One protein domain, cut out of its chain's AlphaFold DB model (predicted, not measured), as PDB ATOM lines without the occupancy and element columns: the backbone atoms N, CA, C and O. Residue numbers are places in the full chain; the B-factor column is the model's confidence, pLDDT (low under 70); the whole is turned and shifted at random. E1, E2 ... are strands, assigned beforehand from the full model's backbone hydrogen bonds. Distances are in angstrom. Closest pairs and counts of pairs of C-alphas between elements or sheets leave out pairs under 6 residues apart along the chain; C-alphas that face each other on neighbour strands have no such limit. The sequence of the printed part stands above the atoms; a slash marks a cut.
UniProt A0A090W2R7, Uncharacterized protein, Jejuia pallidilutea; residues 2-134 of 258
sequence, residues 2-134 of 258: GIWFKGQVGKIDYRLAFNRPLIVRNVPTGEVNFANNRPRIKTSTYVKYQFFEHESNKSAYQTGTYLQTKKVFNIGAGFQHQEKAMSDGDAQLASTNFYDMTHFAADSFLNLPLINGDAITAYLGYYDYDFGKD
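AT A GLANCE: This is residues 2 to 134 of the 258 residues of an uncharacterized protein of Jejuia pallidilutea (UniProt A0A090W2R7). One long, twisted sheet of six strands, E1 to E6 side by side in chain order, makes a slab; residues 20 to 41 gather towards one end, and residues 51 to 71 fold back over one face. The printed part has 133 residues, of which 69 are in the six named strands, with no named helix; the class is all strand, and E1 to E6 form a meander, each strand the antiparallel neighbour of the one before. The whole is loose, with radius of gyration of the C-alphas 19.2 A and spans of 65 by 28 by 19 A.

HOW THE PARTS SIT: Start at edge strand E1, residues 2 to 9; its hairpin with E2, residues 12 to 19, has N 5 and O 16 within hydrogen-bond range at 2.8 A. The next hairpins show N 15 and O 46 at 2.8 A to E3, residues 42 to 50, then N 45 and O 79 at 2.8 A to E4, residues 72 to 87. E4 bends by 73 degrees at residue 83, and its residues 86 to 87 pair antiparallel with residues 33 to 34. Hairpins follow to E5, residues 98 to 113, with N 78 and O 105 at 2.8 A, and to edge strand E6, residues 119 to 130, with N 108 and O 124 at 2.8 A.

IN THESE COORDINATES: Find C-alpha 2 at (285.359, 241.390, 302.328), where E1 begins; E6 ends at C-alpha 130, (268.062, 241.506, 288.705). E4 runs 41.3 A and E5 48.7 A.

THE WHOLE: The C-alphas of Ala 94 and Asn 116, the farthest apart, are 66.3 A apart. The links E2 to E3 and E3 to E4 are long; the printed part has no cut, and no printed residue is under 70 in pLDDT.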
ATOM      1  N   GLY A   2     286.576 240.653 302.012       88.25
ATOM      2  CA  GLY A   2     285.359 241.390 302.328       88.25
ATOM      3  C   GLY A   2     285.326 241.761 303.802       88.25
ATOM      4  O   GLY A   2     286.040 241.160 304.605       88.25
ATOM      5  N   ILE A   3     284.522 242.762 304.127       94.56
ATOM      6  CA  ILE A   3     284.244 243.205 305.491       94.56
ATOM      7  C   ILE A   3     282.739 243.144 305.718       94.56
ATOM      8  O   ILE A   3     281.953 243.399 304.805       94.56
ATOM      9  N   TRP A   4     282.331 242.786 306.929       93.56
ATOM     10  CA  TRP A   4     280.929 242.772 307.309       93.56
ATOM     11  C   TRP A   4     280.747 243.360 308.704       93.56
ATOM     12  O   TRP A   4     281.620 243.258 309.563       93.56
ATOM     13  N   PHE A   5     279.582 243.957 308.913       94.69
ATOM     14  CA  PHE A   5     279.116 244.532 310.160       94.69
ATOM     15  C   PHE A   5     277.767 243.900 310.476       94.69
ATOM     16  O   PHE A   5     276.880 243.864 309.625       94.69
ATOM     17  N   LYS A   6     277.601 243.373 311.686       95.12
ATOM     18  CA  LYS A   6     276.304 242.872 312.143       95.12
ATOM     19  C   LYS A   6     276.096 243.199 313.605       95.12
ATOM     20  O   LYS A   6     277.066 243.284 314.357       95.12
ATOM     21  N   GLY A   7     274.845 243.329 314.010       94.69
ATOM     22  CA  GLY A   7     274.500 243.640 315.387       94.69
ATOM     23  C   GLY A   7     273.024 243.434 315.672       94.69
ATOM     24  O   GLY A   7     272.229 243.165 314.773       94.69
ATOM     25  N   GLN A   8     272.683 243.536 316.952       96.38
ATOM     26  CA  GLN A   8     271.307 243.589 317.428       96.38
ATOM     27  C   GLN A   8     271.183 244.771 318.389       96.38
ATOM     28  O   GLN A   8     271.979 244.885 319.321       96.38
ATOM     29  N   VAL A   9     270.209 245.649 318.156       96.31
ATOM     30  CA  VAL A   9     269.901 246.803 319.013       96.31
ATOM     31  C   VAL A   9     268.397 246.838 319.241       96.31
ATOM     32  O   VAL A   9     267.613 246.986 318.302       96.31
ATOM     33  N   GLY A  10     267.976 246.676 320.499       95.81
ATOM     34  CA  GLY A  10     266.565 246.468 320.816       95.81
ATOM     35  C   GLY A  10     266.001 245.307 319.993       95.81
ATOM     36  O   GLY A  10     266.623 244.253 319.911       95.81
ATOM     37  N   LYS A  11     264.861 245.523 319.333       97.19
ATOM     38  CA  LYS A  11     264.197 244.521 318.481       97.19
ATOM     39  C   LYS A  11     264.760 244.423 317.058       97.19
ATOM     40  O   LYS A  11     264.261 243.625 316.270       97.19
ATOM     41  N   ILE A  12     265.767 245.220 316.708       97.75
ATOM     42  CA  ILE A  12     266.327 245.282 315.354       97.75
ATOM     43  C   ILE A  12     267.599 244.430 315.284       97.75
ATOM     44  O   ILE A  12     268.504 244.599 316.097       97.75
ATOM     45  N   ASP A  13     267.684 243.543 314.295       97.12
ATOM     46  CA  ASP A  13     268.910 242.854 313.868       97.12
ATOM     47  C   ASP A  13     269.301 243.386 312.489       97.12
ATOM     48  O   ASP A  13     268.451 243.505 311.606       97.12
ATOM     49  N   TYR A  14     270.572 243.735 312.313       96.06
ATOM     50  CA  TYR A  14     271.078 244.278 311.059       96.06
ATOM     51  C   TYR A  14     272.366 243.586 310.635       96.06
ATOM     52  O   TYR A  14     273.192 243.171 311.458       96.06
ATOM     53  N   ARG A  15     272.550 243.500 309.320       95.62
ATOM     54  CA  ARG A  15     273.726 242.951 308.651       95.62
ATOM     55  C   ARG A  15     274.064 243.834 307.462       95.62
ATOM     56  O   ARG A  15     273.192 244.132 306.660       95.62
ATOM     57  N   LEU A  16     275.328 244.201 307.329       96.19
ATOM     58  CA  LEU A  16     275.885 244.935 306.202       96.19
ATOM     59  C   LEU A  16     277.189 244.258 305.792       96.19
ATOM     60  O   LEU A  16     278.008 243.928 306.647       96.19
ATOM     61  N   ALA A  17     277.404 244.047 304.503       96.69
ATOM     62  CA  ALA A  17     278.613 243.433 303.987       96.69
ATOM     63  C   ALA A  17     279.088 244.128 302.712       96.69
ATOM     64  O   ALA A  17     278.288 244.473 301.844       96.69
ATOM     65  N   PHE A  18     280.405 244.257 302.596       96.88
ATOM     66  CA  PHE A  18     281.110 244.718 301.410       96.88
ATOM     67  C   PHE A  18     282.094 243.631 301.010       96.88
ATOM     68  O   PHE A  18     283.077 243.371 301.707       96.88
ATOM     69  N   ASN A  19     281.829 242.969 299.894       94.69
ATOM     70  CA  ASN A  19     282.616 241.834 299.439       94.69
ATOM     71  C   ASN A  19     283.199 242.129 298.066       94.69
ATOM     72  O   ASN A  19     282.490 242.604 297.188       94.69
ATOM     73  N   ARG A  20     284.474 241.795 297.847       92.25
ATOM     74  CA  ARG A  20     285.026 241.708 296.492       92.25
ATOM     75  C   ARG A  20     284.878 240.269 295.990       92.25
ATOM     76  O   ARG A  20     285.543 239.397 296.566       92.25
ATOM     77  N   PRO A  21     284.037 240.011 294.971       90.00
ATOM     78  CA  PRO A  21     283.881 238.681 294.393       90.00
ATOM     79  C   PRO A  21     285.189 238.136 293.812       90.00
ATOM     80  O   PRO A  21     286.159 238.872 293.596       90.00
ATOM     81  N   LEU A  22     285.208 236.826 293.563       89.56
ATOM     82  CA  LEU A  22     286.280 236.188 292.803       89.56
ATOM     83  C   LEU A  22     286.217 236.629 291.337       89.56
ATOM     84  O   LEU A  22     285.152 236.963 290.826       89.56
ATOM     85  N   ILE A  23     287.375 236.642 290.678       90.25
ATOM     86  CA  ILE A  23     287.465 236.966 289.252       90.25
ATOM     87  C   ILE A  23     286.862 235.807 288.460       90.25
ATOM     88  O   ILE A  23     287.292 234.662 288.617       90.25
ATOM     89  N   VAL A  24     285.905 236.123 287.593       91.94
ATOM     90  CA  VAL A  24     285.369 235.192 286.600       91.94
ATOM     91  C   VAL A  24     286.253 235.267 285.359       91.94
ATOM     92  O   VAL A  24     286.663 236.349 284.949       91.94
ATOM     93  N   ARG A  25     286.621 234.108 284.807       92.38
ATOM     94  CA  ARG A  25     287.478 234.017 283.609       92.38
ATOM     95  C   ARG A  25     286.716 233.593 282.360       92.38
ATOM     96  O   ARG A  25     287.189 233.847 281.260       92.38
ATOM     97  N   ASN A  26     285.574 232.938 282.540       93.88
ATOM     98  CA  ASN A  26     284.758 232.456 281.438       93.88
ATOM     99  C   ASN A  26     284.018 233.632 280.808       93.88
ATOM    100  O   ASN A  26     283.431 234.441 281.521       93.88
ATOM    101  N   VAL A  27     284.064 233.700 279.484       95.00
ATOM    102  CA  VAL A  27     283.343 234.689 278.687       95.00
ATOM    103  C   VAL A  27     281.905 234.195 278.485       95.00
ATOM    104  O   VAL A  27     281.734 233.080 277.982       95.00
ATOM    105  N   PRO A  28     280.878 234.979 278.860       93.94
ATOM    106  CA  PRO A  28     279.491 234.674 278.508       93.94
ATOM    107  C   PRO A  28     279.334 234.552 276.988       93.94
ATOM    108  O   PRO A  28     279.930 235.325 276.241       93.94
ATOM    109  N   THR A  29     278.573 233.564 276.512       91.38
ATOM    110  CA  THR A  29     278.378 233.330 275.072       91.38
ATOM    111  C   THR A  29     276.919 232.999 274.799       91.38
ATOM    112  O   THR A  29     276.440 231.963 275.241       91.38
ATOM    113  N   GLY A  30     276.228 233.866 274.056       90.50
ATOM    114  CA  GLY A  30     274.815 233.672 273.706       90.50
ATOM    115  C   GLY A  30     273.831 233.869 274.866       90.50
ATOM    116  O   GLY A  30     272.646 233.620 274.691       90.50
ATOM    117  N   GLU A  31     274.308 234.329 276.023       94.00
ATOM    118  CA  GLU A  31     273.522 234.557 277.236       94.00
ATOM    119  C   GLU A  31     274.161 235.665 278.082       94.00
ATOM    120  O   GLU A  31     275.363 235.932 277.971       94.00
ATOM    121  N   VAL A  32     273.375 236.278 278.969       96.75
ATOM    122  CA  VAL A  32     273.924 237.092 280.057       96.75
ATOM    123  C   VAL A  32     274.476 236.157 281.131       96.75
ATOM    124  O   VAL A  32     273.807 235.222 281.555       96.75
ATOM    125  N   ASN A  33     275.698 236.404 281.601       96.56
ATOM    126  CA  ASN A  33     276.290 235.688 282.732       96.56
ATOM    127  C   ASN A  33     277.283 236.594 283.479       96.56
ATOM    128  O   ASN A  33     277.451 237.762 283.130       96.56
ATOM    129  N   PHE A  34     277.923 236.098 284.540       95.62
ATOM    130  CA  PHE A  34     278.896 236.891 285.290       95.62
ATOM    131  C   PHE A  34     280.026 237.383 284.382       95.62
ATOM    132  O   PHE A  34     280.685 236.595 283.704       95.62
ATOM    133  N   ALA A  35     280.283 238.687 284.423       95.81
ATOM    134  CA  ALA A  35     281.248 239.320 283.544       95.81
ATOM    135  C   ALA A  35     282.686 238.889 283.867       95.81
ATOM    136  O   ALA A  35     283.118 238.925 285.025       95.81
ATOM    137  N   ASN A  36     283.480 238.599 282.833       95.12
ATOM    138  CA  ASN A  36     284.913 238.294 282.932       95.12
ATOM    139  C   ASN A  36     285.786 239.549 283.154       95.12
ATOM    140  O   ASN A  36     286.885 239.675 282.618       95.12
ATOM    141  N   ASN A  37     285.298 240.511 283.940       92.06
ATOM    142  CA  ASN A  37     285.977 241.770 284.227       92.06
ATOM    143  C   ASN A  37     286.566 241.796 285.646       92.06
ATOM    144  O   ASN A  37     286.445 240.853 286.429       92.06
ATOM    145  N   ARG A  38     287.229 242.905 286.002       90.06
ATOM    146  CA  ARG A  38     287.650 243.144 287.386       90.06
ATOM    147  C   ARG A  38     286.401 243.339 288.267       90.06
ATOM    148  O   ARG A  38     285.728 244.357 288.097       90.06
ATOM    149  N   PRO A  39     286.144 242.466 289.264       86.88
ATOM    150  CA  PRO A  39     284.945 242.568 290.085       86.88
ATOM    151  C   PRO A  39     284.931 243.855 290.909       86.88
ATOM    152  O   PRO A  39     285.921 244.195 291.574       86.88
ATOM    153  N   ARG A  40     283.790 244.547 290.887       94.25
ATOM    154  CA  ARG A  40     283.509 245.697 291.750       94.25
ATOM    155  C   ARG A  40     283.056 245.205 293.122       94.25
ATOM    156  O   ARG A  40     282.820 244.015 293.332       94.25
ATOM    157  N   ILE A  41     283.005 246.121 294.083       95.44
ATOM    158  CA  ILE A  41     282.523 245.797 295.424       95.44
ATOM    159  C   ILE A  41     281.038 245.451 295.327       95.44
ATOM    160  O   ILE A  41     280.248 246.218 294.787       95.44
ATOM    161  N   LYS A  42     280.683 244.291 295.872       96.69
ATOM    162  CA  LYS A  42     279.308 243.884 296.109       96.69
ATOM    163  C   LYS A  42     278.895 244.329 297.502       96.69
ATOM    164  O   LYS A  42     279.507 243.903 298.487       96.69
ATOM    165  N   THR A  43     277.852 245.140 297.569       97.75
ATOM    166  CA  THR A  43     277.261 245.612 298.818       97.75
ATOM    167  C   THR A  43     275.998 244.815 299.094       97.75
ATOM    168  O   THR A  43     275.167 244.653 298.206       97.75
ATOM    169  N   SER A  44     275.846 244.315 300.315       97.38
ATOM    170  CA  SER A  44     274.656 243.581 300.747       97.38
ATOM    171  C   SER A  44     274.226 244.071 302.119       97.38
ATOM    172  O   SER A  44     275.058 244.172 303.017       97.38
ATOM    173  N   THR A  45     272.941 244.334 302.301       97.31
ATOM    174  CA  THR A  45     272.361 244.694 303.593       97.31
ATOM    175  C   THR A  45     271.107 243.879 303.859       97.31
ATOM    176  O   THR A  45     270.414 243.466 302.932       97.31
ATOM    177  N   TYR A  46     270.831 243.631 305.129       97.38
ATOM    178  CA  TYR A  46     269.603 243.003 305.581       97.38
ATOM    179  C   TYR A  46     269.275 243.494 306.983       97.38
ATOM    180  O   TYR A  46     270.142 243.514 307.861       97.38
ATOM    181  N   VAL A  47     268.024 243.878 307.194       97.62
ATOM    182  CA  VAL A  47     267.503 244.328 308.480       97.62
ATOM    183  C   VAL A  47     266.251 243.530 308.786       97.62
ATOM    184  O   VAL A  47     265.374 243.422 307.934       97.62
ATOM    185  N   LYS A  48     266.146 243.006 310.006       97.06
ATOM    186  CA  LYS A  48     264.925 242.366 310.496       97.06
ATOM    187  C   LYS A  48     264.485 242.921 311.838       97.06
ATOM    188  O   LYS A  48     265.304 243.243 312.701       97.06
ATOM    189  N   TYR A  49     263.176 242.989 312.018       98.19
ATOM    190  CA  TYR A  49     262.529 243.368 313.263       98.19
ATOM    191  C   TYR A  49     261.949 242.134 313.952       98.19
ATOM    192  O   TYR A  49     261.226 241.354 313.337       98.19
ATOM    193  N   GLN A  50     262.260 241.957 315.234       98.00
ATOM    194  CA  GLN A  50     261.957 240.760 316.015       98.00
ATOM    195  C   GLN A  50     260.870 241.074 317.048       98.00
ATOM    196  O   GLN A  50     261.096 241.798 318.017       98.00
ATOM    197  N   PHE A  51     259.662 240.552 316.840       98.19
ATOM    198  CA  PHE A  51     258.492 240.893 317.653       98.19
ATOM    199  C   PHE A  51     258.506 240.223 319.029       98.19
ATOM    200  O   PHE A  51     258.187 240.882 320.026       98.19
ATOM    201  N   PHE A  52     258.857 238.933 319.050       96.94
ATOM    202  CA  PHE A  52     258.908 238.075 320.236       96.94
ATOM    203  C   PHE A  52     260.359 237.883 320.697       96.94
ATOM    204  O   PHE A  52     261.039 238.860 321.001       96.94
ATOM    205  N   GLU A  53     260.844 236.643 320.764       97.12
ATOM    206  CA  GLU A  53     262.227 236.358 321.125       97.12
ATOM    207  C   GLU A  53     263.187 236.627 319.959       97.12
ATOM    208  O   GLU A  53     262.846 236.434 318.789       97.12
ATOM    209  N   HIS A  54     264.420 237.025 320.282       95.31
ATOM    210  CA  HIS A  54     265.461 237.269 319.284       95.31
ATOM    211  C   HIS A  54     266.055 235.969 318.757       95.31
ATOM    212  O   HIS A  54     266.480 235.119 319.537       95.31
ATOM    213  N   GLU A  55     266.200 235.833 317.448       94.06
ATOM    214  CA  GLU A  55     267.052 234.821 316.839       94.06
ATOM    215  C   GLU A  55     268.535 235.096 317.109       94.06
ATOM    216  O   GLU A  55     268.966 236.229 317.326       94.06
ATOM    217  N   SER A  56     269.343 234.036 317.090       89.62
ATOM    218  CA  SER A  56     270.792 234.164 317.252       89.62
ATOM    219  C   SER A  56     271.414 234.794 316.007       89.62
ATOM    220  O   SER A  56     271.239 234.277 314.907       89.62
ATOM    221  N   ASN A  57     272.225 235.843 316.175       88.38
ATOM    222  CA  ASN A  57     273.027 236.397 315.077       88.38
ATOM    223  C   ASN A  57     274.461 235.844 315.022       88.38
ATOM    224  O   ASN A  57     275.240 236.256 314.161       88.38
ATOM    225  N   LYS A  58     274.833 234.916 315.919       86.25
ATOM    226  CA  LYS A  58     276.220 234.424 316.043       86.25
ATOM    227  C   LYS A  58     276.715 233.793 314.740       86.25
ATOM    228  O   LYS A  58     277.805 234.126 314.278       86.25
ATOM    229  N   SER A  59     275.881 232.957 314.123       84.06
ATOM    230  CA  SER A  59     276.135 232.341 312.818       84.06
ATOM    231  C   SER A  59     275.719 233.259 311.664       84.06
ATOM    232  O   SER A  59     274.880 234.147 311.821       84.06
ATOM    233  N   ALA A  60     276.300 233.030 310.486       76.44
ATOM    234  CA  ALA A  60     275.785 233.594 309.240       76.44
ATOM    235  C   ALA A  60     274.433 232.963 308.851       76.44
ATOM    236  O   ALA A  60     273.591 233.639 308.263       76.44
ATOM    237  N   TYR A  61     274.206 231.708 309.246       79.44
ATOM    238  CA  TYR A  61     272.997 230.938 308.956       79.44
ATOM    239  C   TYR A  61     271.926 231.128 310.034       79.44
ATOM    240  O   TYR A  61     272.250 231.220 311.221       79.44
ATOM    241  N   GLN A  62     270.656 231.151 309.620       85.50
ATOM    242  CA  GLN A  62     269.517 231.054 310.539       85.50
ATOM    243  C   GLN A  62     269.263 229.587 310.916       85.50
ATOM    244  O   GLN A  62     269.673 228.673 310.203       85.50
ATOM    245  N   THR A  63     268.592 229.351 312.045       85.81
ATOM    246  CA  THR A  63     268.356 227.994 312.581       85.81
ATOM    247  C   THR A  63     267.288 227.214 311.793       85.81
ATOM    248  O   THR A  63     267.254 225.990 311.852       85.81
ATOM    249  N   GLY A  64     266.428 227.898 311.033       87.44
ATOM    250  CA  GLY A  64     265.399 227.290 310.179       87.44
ATOM    251  C   GLY A  64     264.145 226.840 310.934       87.44
ATOM    252  O   GLY A  64     263.043 227.171 310.527       87.44
ATOM    253  N   THR A  65     264.277 226.144 312.063       91.88
ATOM    254  CA  THR A  65     263.167 225.872 312.998       91.88
ATOM    255  C   THR A  65     263.688 225.890 314.429       91.88
ATOM    256  O   THR A  65     264.848 225.571 314.669       91.88
ATOM    257  N   TYR A  66     262.858 226.279 315.393       94.50
ATOM    258  CA  TYR A  66     263.172 226.167 316.820       94.50
ATOM    259  C   TYR A  66     262.312 225.108 317.519       94.50
ATOM    260  O   TYR A  66     262.391 224.967 318.741       94.50
ATOM    261  N   LEU A  67     261.515 224.341 316.763       94.62
ATOM    262  CA  LEU A  67     260.594 223.339 317.302       94.62
ATOM    263  C   LEU A  67     259.746 223.956 318.436       94.62
ATOM    264  O   LEU A  67     259.331 225.114 318.349       94.62
ATOM    265  N   GLN A  68     259.535 223.226 319.530       95.19
ATOM    266  CA  GLN A  68     258.804 223.689 320.711       95.19
ATOM    267  C   GLN A  68     259.598 224.654 321.611       95.19
ATOM    268  O   GLN A  68     259.082 225.091 322.634       95.19
ATOM    269  N   THR A  69     260.856 224.974 321.292       94.50
ATOM    270  CA  THR A  69     261.768 225.602 322.269       94.50
ATOM    271  C   THR A  69     261.709 227.122 322.311       94.50
ATOM    272  O   THR A  69     262.190 227.709 323.277       94.50
ATOM    273  N   LYS A  70     261.164 227.767 321.272       95.75
ATOM    274  CA  LYS A  70     261.272 229.221 321.126       95.75
ATOM    275  C   LYS A  70     260.113 229.843 320.371       95.75
ATOM    276  O   LYS A  70     259.759 229.365 319.297       95.75
ATOM    277  N   LYS A  71     259.581 230.953 320.872       97.75
ATOM    278  CA  LYS A  71     258.577 231.768 320.188       97.75
ATOM    279  C   LYS A  71     259.248 232.937 319.467       97.75
ATOM    280  O   LYS A  71     259.667 233.914 320.083       97.75
ATOM    281  N   VAL A  72     259.303 232.863 318.144       97.56
ATOM    282  CA  VAL A  72     259.941 233.861 317.280       97.56
ATOM    283  C   VAL A  72     258.941 234.321 316.237       97.56
ATOM    284  O   VAL A  72     258.286 233.505 315.605       97.56
ATOM    285  N   PHE A  73     258.847 235.628 316.035       98.38
ATOM    286  CA  PHE A  73     258.239 236.189 314.838       98.38
ATOM    287  C   PHE A  73     259.091 237.366 314.399       98.38
ATOM    288  O   PHE A  73     259.422 238.223 315.229       98.38
ATOM    289  N   ASN A  74     259.473 237.392 313.132       97.75
ATOM    290  CA  ASN A  74     260.198 238.505 312.558       97.75
ATOM    291  C   ASN A  74     259.770 238.785 311.122       97.75
ATOM    292  O   ASN A  74     259.225 237.922 310.436       97.75
ATOM    293  N   ILE A  75     260.009 240.029 310.727       98.38
ATOM    294  CA  ILE A  75     259.909 240.502 309.352       98.38
ATOM    295  C   ILE A  75     261.241 241.131 308.980       98.38
ATOM    296  O   ILE A  75     261.855 241.804 309.817       98.38
ATOM    297  N   GLY A  76     261.687 240.913 307.753       98.12
ATOM    298  CA  GLY A  76     262.963 241.397 307.271       98.12
ATOM    299  C   GLY A  76     262.883 241.968 305.871       98.12
ATOM    300  O   GLY A  76     261.975 241.669 305.102       98.12
ATOM    301  N   ALA A  77     263.854 242.817 305.560       98.50
ATOM    302  CA  ALA A  77     264.085 243.311 304.219       98.50
ATOM    303  C   ALA A  77     265.585 243.376 303.940       98.50
ATOM    304  O   ALA A  77     266.393 243.665 304.829       98.50
ATOM    305  N   GLY A  78     265.957 243.113 302.694       98.00
ATOM    306  CA  GLY A  78     267.340 243.077 302.256       98.00
ATOM    307  C   GLY A  78     267.533 243.658 300.873       98.00
ATOM    308  O   GLY A  78     266.611 243.746 300.067       98.00
ATOM    309  N   PHE A  79     268.773 244.046 300.616       98.06
ATOM    310  CA  PHE A  79     269.198 244.589 299.342       98.06
ATOM    311  C   PHE A  79     270.616 244.126 299.024       98.06
ATOM    312  O   PHE A  79     271.469 244.046 299.913       98.06
ATOM    313  N   GLN A  80     270.888 243.842 297.756       98.12
ATOM    314  CA  GLN A  80     272.229 243.568 297.254       98.12
ATOM    315  C   GLN A  80     272.456 244.350 295.967       98.12
ATOM    316  O   GLN A  80     271.578 244.379 295.118       98.12
ATOM    317  N   HIS A  81     273.647 244.923 295.800       98.19
ATOM    318  CA  HIS A  81     274.034 245.590 294.565       98.19
ATOM    319  C   HIS A  81     275.507 245.361 294.223       98.19
ATOM    320  O   HIS A  81     276.375 245.360 295.105       98.19
ATOM    321  N   GLN A  82     275.786 245.188 292.934       97.69
ATOM    322  CA  GLN A  82     277.125 245.145 292.368       97.69
ATOM    323  C   GLN A  82     277.119 245.721 290.948       97.69
ATOM    324  O   GLN A  82     276.510 245.149 290.046       97.69
ATOM    325  N   GLU A  83     277.868 246.802 290.746       96.94
ATOM    326  CA  GLU A  83     278.034 247.440 289.436       96.94
ATOM    327  C   GLU A  83     278.746 246.506 288.439       96.94
ATOM    328  O   GLU A  83     279.752 245.867 288.791       96.94
ATOM    329  N   LYS A  84     278.267 246.467 287.187       95.94
ATOM    330  CA  LYS A  84     278.862 245.740 286.049       95.94
ATOM    331  C   LYS A  84     279.252 244.306 286.411       95.94
ATOM    332  O   LYS A  84     280.372 243.856 286.126       95.94
ATOM    333  N   ALA A  85     278.356 243.634 287.127       96.62
ATOM    334  CA  ALA A  85     278.538 242.271 287.606       96.62
ATOM    335  C   ALA A  85     278.324 241.237 286.499       96.62
ATOM    336  O   ALA A  85     278.931 240.168 286.546       96.62
ATOM    337  N   MET A  86     277.494 241.579 285.514       97.31
ATOM    338  CA  MET A  86     277.008 240.675 284.478       97.31
ATOM    339  C   MET A  86     277.324 241.258 283.095       97.31
ATOM    340  O   MET A  86     277.446 242.478 282.952       97.31
ATOM    341  N   SER A  87     277.503 240.410 282.086       97.25
ATOM    342  CA  SER A  87     277.690 240.809 280.687       97.25
ATOM    343  C   SER A  87     277.113 239.777 279.725       97.25
ATOM    344  O   SER A  87     276.923 238.621 280.094       97.25
ATOM    345  N   ASP A  88     276.852 240.199 278.488       96.62
ATOM    346  CA  ASP A  88     276.402 239.344 277.376       96.62
ATOM    347  C   ASP A  88     277.549 238.882 276.452       96.62
ATOM    348  O   ASP A  88     277.320 238.283 275.401       96.62
ATOM    349  N   GLY A  89     278.797 239.164 276.835       95.88
ATOM    350  CA  GLY A  89     279.985 238.844 276.053       95.88
ATOM    351  C   GLY A  89     281.291 239.155 276.781       95.88
ATOM    352  O   GLY A  89     281.305 239.396 277.995       95.88
ATOM    353  N   ASP A  90     282.393 239.153 276.026       95.81
ATOM    354  CA  ASP A  90     283.740 239.409 276.542       95.81
ATOM    355  C   ASP A  90     283.915 240.869 276.969       95.81
ATOM    356  O   ASP A  90     283.908 241.785 276.153       95.81
ATOM    357  N   ALA A  91     284.183 241.080 278.254       94.12
ATOM    358  CA  ALA A  91     284.383 242.389 278.852       94.12
ATOM    359  C   ALA A  91     285.501 243.246 278.225       94.12
ATOM    360  O   ALA A  91     285.598 244.435 278.541       94.12
ATOM    361  N   GLN A  92     286.371 242.662 277.400       93.38
ATOM    362  CA  GLN A  92     287.407 243.383 276.659       93.38
ATOM    363  C   GLN A  92     286.907 243.999 275.340       93.38
ATOM    364  O   GLN A  92     287.605 244.838 274.766       93.38
ATOM    365  N   LEU A  93     285.733 243.601 274.847       95.12
ATOM    366  CA  LEU A  93     285.166 244.084 273.591       95.12
ATOM    367  C   LEU A  93     284.280 245.311 273.819       95.12
ATOM    368  O   LEU A  93     283.471 245.363 274.741       95.12
ATOM    369  N   ALA A  94     284.386 246.299 272.928       92.75
ATOM    370  CA  ALA A  94     283.575 247.517 272.999       92.75
ATOM    371  C   ALA A  94     282.078 247.273 272.722       92.75
ATOM    372  O   ALA A  94     281.249 248.098 273.087       92.75
ATOM    373  N   SER A  95     281.739 246.157 272.070       93.88
ATOM    374  CA  SER A  95     280.361 245.757 271.766       93.88
ATOM    375  C   SER A  95     279.642 245.087 272.938       93.88
ATOM    376  O   SER A  95     278.458 244.792 272.815       93.88
ATOM    377  N   THR A  96     280.345 244.786 274.031       95.88
ATOM    378  CA  THR A  96     279.779 244.055 275.166       95.88
ATOM    379  C   THR A  96     278.955 244.969 276.053       95.88
ATOM    380  O   THR A  96     279.433 246.006 276.518       95.88
ATOM    381  N   ASN A  97     277.727 244.544 276.338       96.25
ATOM    382  CA  ASN A  97     276.875 245.222 277.295       96.25
ATOM    383  C   ASN A  97     277.167 244.687 278.695       96.25
ATOM    384  O   ASN A  97     277.356 243.487 278.911       96.25
ATOM    385  N   PHE A  98     277.186 245.597 279.663       96.88
ATOM    386  CA  PHE A  98     277.284 245.248 281.071       96.88
ATOM    387  C   PHE A  98     275.970 245.544 281.768       96.88
ATOM    388  O   PHE A  98     275.335 246.563 281.497       96.88
ATOM    389  N   TYR A  99     275.634 244.690 282.723       97.38
ATOM    390  CA  TYR A  99     274.477 244.853 283.583       97.38
ATOM    391  C   TYR A  99     274.939 244.896 285.036       97.38
ATOM    392  O   TYR A  99     275.864 244.182 285.458       97.38
ATOM    393  N   ASP A 100     274.300 245.769 285.799       97.50
ATOM    394  CA  ASP A 100     274.428 245.772 287.245       97.50
ATOM    395  C   ASP A 100     273.623 244.600 287.808       97.50
ATOM    396  O   ASP A 100     272.598 244.217 287.258       97.50
ATOM    397  N   MET A 101     274.093 244.017 288.906       97.75
ATOM    398  CA  MET A 101     273.333 243.004 289.634       97.75
ATOM    399  C   MET A 101     272.692 243.671 290.840       97.75
ATOM    400  O   MET A 101     273.415 244.144 291.722       97.75
ATOM    401  N   THR A 102     271.363 243.682 290.897       98.12
ATOM    402  CA  THR A 102     270.592 244.298 291.979       98.12
ATOM    403  C   THR A 102     269.535 243.331 292.479       98.12
ATOM    404  O   THR A 102     268.823 242.721 291.698       98.12
ATOM    405  N   HIS A 103     269.425 243.142 293.787       98.06
ATOM    406  CA  HIS A 103     268.414 242.256 294.355       98.06
ATOM    407  C   HIS A 103     267.718 242.931 295.518       98.06
ATOM    408  O   HIS A 103     268.368 243.587 296.337       98.06
ATOM    409  N   PHE A 104     266.423 242.687 295.628       98.38
ATOM    410  CA  PHE A 104     265.606 243.066 296.762       98.38
ATOM    411  C   PHE A 104     264.980 241.823 297.393       98.38
ATOM    412  O   PHE A 104     264.641 240.855 296.716       98.38
ATOM    413  N   ALA A 105     264.842 241.849 298.713       98.31
ATOM    414  CA  ALA A 105     264.186 240.800 299.470       98.31
ATOM    415  C   ALA A 105     263.281 241.415 300.532       98.31
ATOM    416  O   ALA A 105     263.673 242.371 301.203       98.31
ATOM    417  N   ALA A 106     262.112 240.819 300.732       98.62
ATOM    418  CA  ALA A 106     261.267 241.038 301.893       98.62
ATOM    419  C   ALA A 106     260.766 239.683 302.388       98.62
ATOM    420  O   ALA A 106     260.271 238.880 301.600       98.62
ATOM    421  N   ASP A 107     260.896 239.409 303.678       98.44
ATOM    422  CA  ASP A 107     260.537 238.110 304.231       98.44
ATOM    423  C   ASP A 107     259.916 238.199 305.625       98.44
ATOM    424  O   ASP A 107     259.909 239.238 306.289       98.44
ATOM    425  N   SER A 108     259.336 237.080 306.046       98.38
ATOM    426  CA  SER A 108     258.845 236.867 307.394       98.38
ATOM    427  C   SER A 108     259.121 235.441 307.845       98.38
ATOM    428  O   SER A 108     259.021 234.489 307.065       98.38
ATOM    429  N   PHE A 109     259.438 235.294 309.127       98.44
ATOM    430  CA  PHE A 109     259.676 234.008 309.763       98.44
ATOM    431  C   PHE A 109     258.902 233.910 311.073       98.44
ATOM    432  O   PHE A 109     258.947 234.810 311.915       98.44
ATOM    433  N   LEU A 110     258.220 232.784 311.263       98.44
ATOM    434  CA  LEU A 110     257.472 232.442 312.464       98.44
ATOM    435  C   LEU A 110     257.944 231.084 312.986       98.44
ATOM    436  O   LEU A 110     257.924 230.089 312.267       98.44
ATOM    437  N   ASN A 111     258.267 231.024 314.272       98.44
ATOM    438  CA  ASN A 111     258.307 229.784 315.032       98.44
ATOM    439  C   ASN A 111     257.425 229.934 316.271       98.44
ATOM    440  O   ASN A 111     257.625 230.847 317.072       98.44
ATOM    441  N   LEU A 112     256.455 229.041 316.442       98.19
ATOM    442  CA  LEU A 112     255.447 229.146 317.487       98.19
ATOM    443  C   LEU A 112     255.234 227.794 318.185       98.19
ATOM    444  O   LEU A 112     254.600 226.912 317.604       98.19
ATOM    445  N   PRO A 113     255.708 227.633 319.432       97.94
ATOM    446  CA  PRO A 113     255.311 226.529 320.298       97.94
ATOM    447  C   PRO A 113     253.823 226.641 320.653       97.94
ATOM    448  O   PRO A 113     253.335 227.728 320.973       97.94
ATOM    449  N   LEU A 114     253.104 225.523 320.598       97.94
ATOM    450  CA  LEU A 114     251.671 225.425 320.867       97.94
ATOM    451  C   LEU A 114     251.405 224.846 322.264       97.94
ATOM    452  O   LEU A 114     252.222 224.125 322.836       97.94
ATOM    453  N   ILE A 115     250.219 225.132 322.811       96.81
ATOM    454  CA  ILE A 115     249.817 224.716 324.170       96.81
ATOM    455  C   ILE A 115     249.773 223.185 324.312       96.81
ATOM    456  O   ILE A 115     250.046 222.646 325.382       96.81
ATOM    457  N   ASN A 116     249.465 222.467 323.231       96.50
ATOM    458  CA  ASN A 116     249.404 221.005 323.207       96.50
ATOM    459  C   ASN A 116     250.791 220.325 323.144       96.50
ATOM    460  O   ASN A 116     250.868 219.097 323.173       96.50
ATOM    461  N   GLY A 117     251.883 221.098 323.102       95.81
ATOM    462  CA  GLY A 117     253.248 220.588 322.973       95.81
ATOM    463  C   GLY A 117     253.703 220.367 321.529       95.81
ATOM    464  O   GLY A 117     254.795 219.842 321.322       95.81
ATOM    465  N   ASP A 118     252.902 220.768 320.544       98.06
ATOM    466  CA  ASP A 118     253.312 220.831 319.142       98.06
ATOM    467  C   ASP A 118     254.001 222.179 318.848       98.06
ATOM    468  O   ASP A 118     254.100 223.052 319.716       98.06
ATOM    469  N   ALA A 119     254.499 222.376 317.629       98.19
ATOM    470  CA  ALA A 119     255.004 223.667 317.177       98.19
ATOM    471  C   ALA A 119     254.780 223.885 315.682       98.19
ATOM    472  O   ALA A 119     254.805 222.948 314.887       98.19
ATOM    473  N   ILE A 120     254.627 225.149 315.302       98.31
ATOM    474  CA  ILE A 120     254.561 225.583 313.909       98.31
ATOM    475  C   ILE A 120     255.842 226.333 313.563       98.31
ATOM    476  O   ILE A 120     256.307 227.178 314.327       98.31
ATOM    477  N   THR A 121     256.378 226.060 312.380       98.31
ATOM    478  CA  THR A 121     257.398 226.882 311.734       98.31
ATOM    479  C   THR A 121     256.873 227.310 310.374       98.31
ATOM    480  O   THR A 121     256.423 226.466 309.605       98.31
ATOM    481  N   ALA A 122     256.930 228.600 310.066       98.56
ATOM    482  CA  ALA A 122     256.512 229.130 308.778       98.56
ATOM    483  C   ALA A 122     257.486 230.203 308.290       98.56
ATOM    484  O   ALA A 122     258.017 230.983 309.081       98.56
ATOM    485  N   TYR A 123     257.698 230.237 306.983       98.56
ATOM    486  CA  TYR A 123     258.518 231.218 306.296       98.56
ATOM    487  C   TYR A 123     257.814 231.667 305.020       98.56
ATOM    488  O   TYR A 123     257.276 230.836 304.286       98.56
ATOM    489  N   LEU A 124     257.840 232.967 304.755       98.69
ATOM    490  CA  LEU A 124     257.365 233.557 303.512       98.69
ATOM    491  C   LEU A 124     258.372 234.611 303.074       98.69
ATOM    492  O   LEU A 124     258.603 235.566 303.811       98.69
ATOM    493  N   GLY A 125     258.941 234.441 301.888       98.56
ATOM    494  CA  GLY A 125     259.864 235.383 301.273       98.56
ATOM    495  C   GLY A 125     259.390 235.799 299.890       98.56
ATOM    496  O   GLY A 125     258.937 234.967 299.105       98.56
ATOM    497  N   TYR A 126     259.529 237.083 299.603       98.75
ATOM    498  CA  TYR A 126     259.458 237.668 298.277       98.75
ATOM    499  C   TYR A 126     260.841 238.179 297.898       98.75
ATOM    500  O   TYR A 126     261.494 238.871 298.685       98.75
ATOM    501  N   TYR A 127     261.267 237.856 296.687       98.62
ATOM    502  CA  TYR A 127     262.544 238.281 296.151       98.62
ATOM    503  C   TYR A 127     262.348 238.818 294.748       98.62
ATOM    504  O   TYR A 127     261.656 238.204 293.938       98.62
ATOM    505  N   ASP A 128     263.001 239.934 294.480       98.50
ATOM    506  CA  ASP A 128     263.139 240.503 293.152       98.50
ATOM    507  C   ASP A 128     264.622 240.466 292.798       98.50
ATOM    508  O   ASP A 128     265.459 241.070 293.480       98.50
ATOM    509  N   TYR A 129     264.963 239.654 291.806       98.44
ATOM    510  CA  TYR A 129     266.332 239.423 291.384       98.44
ATOM    511  C   TYR A 129     266.558 240.083 290.030       98.44
ATOM    512  O   TYR A 129     265.925 239.718 289.053       98.44
ATOM    513  N   ASP A 130     267.522 240.992 289.957       98.12
ATOM    514  CA  ASP A 130     268.062 241.506 288.705       98.12
ATOM    515  C   ASP A 130     269.509 241.033 288.527       98.12
ATOM    516  O   ASP A 130     270.424 241.433 289.260       98.12
ATOM    517  N   PHE A 131     269.696 240.122 287.576       97.75
ATOM    518  CA  PHE A 131     270.988 239.624 287.109       97.75
ATOM    519  C   PHE A 131     271.298 240.119 285.682       97.75
ATOM    520  O   PHE A 131     272.211 239.608 285.033       97.75
ATOM    521  N   GLY A 132     270.558 241.104 285.172       96.50
ATOM    522  CA  GLY A 132     270.587 241.505 283.772       96.50
ATOM    523  C   GLY A 132     269.623 240.702 282.901       96.50
ATOM    524  O   GLY A 132     268.934 239.787 283.355       96.50
ATOM    525  N   LYS A 133     269.560 241.082 281.625       96.25
ATOM    526  CA  LYS A 133     268.545 240.605 280.684       96.25
ATOM    527  C   LYS A 133     268.535 239.076 280.547       96.25
ATOM    528  O   LYS A 133     269.566 238.487 280.237       96.25
ATOM    529  N   ASP A 134     267.361 238.476 280.737       96.38
ATOM    530  CA  ASP A 134     267.064 237.055 280.498       96.38
ATOM    531  C   ASP A 134     268.043 236.076 281.183       96.38
ATOM    532  O   ASP A 134     268.218 234.939 280.748       96.38
TER     533      ASP A 134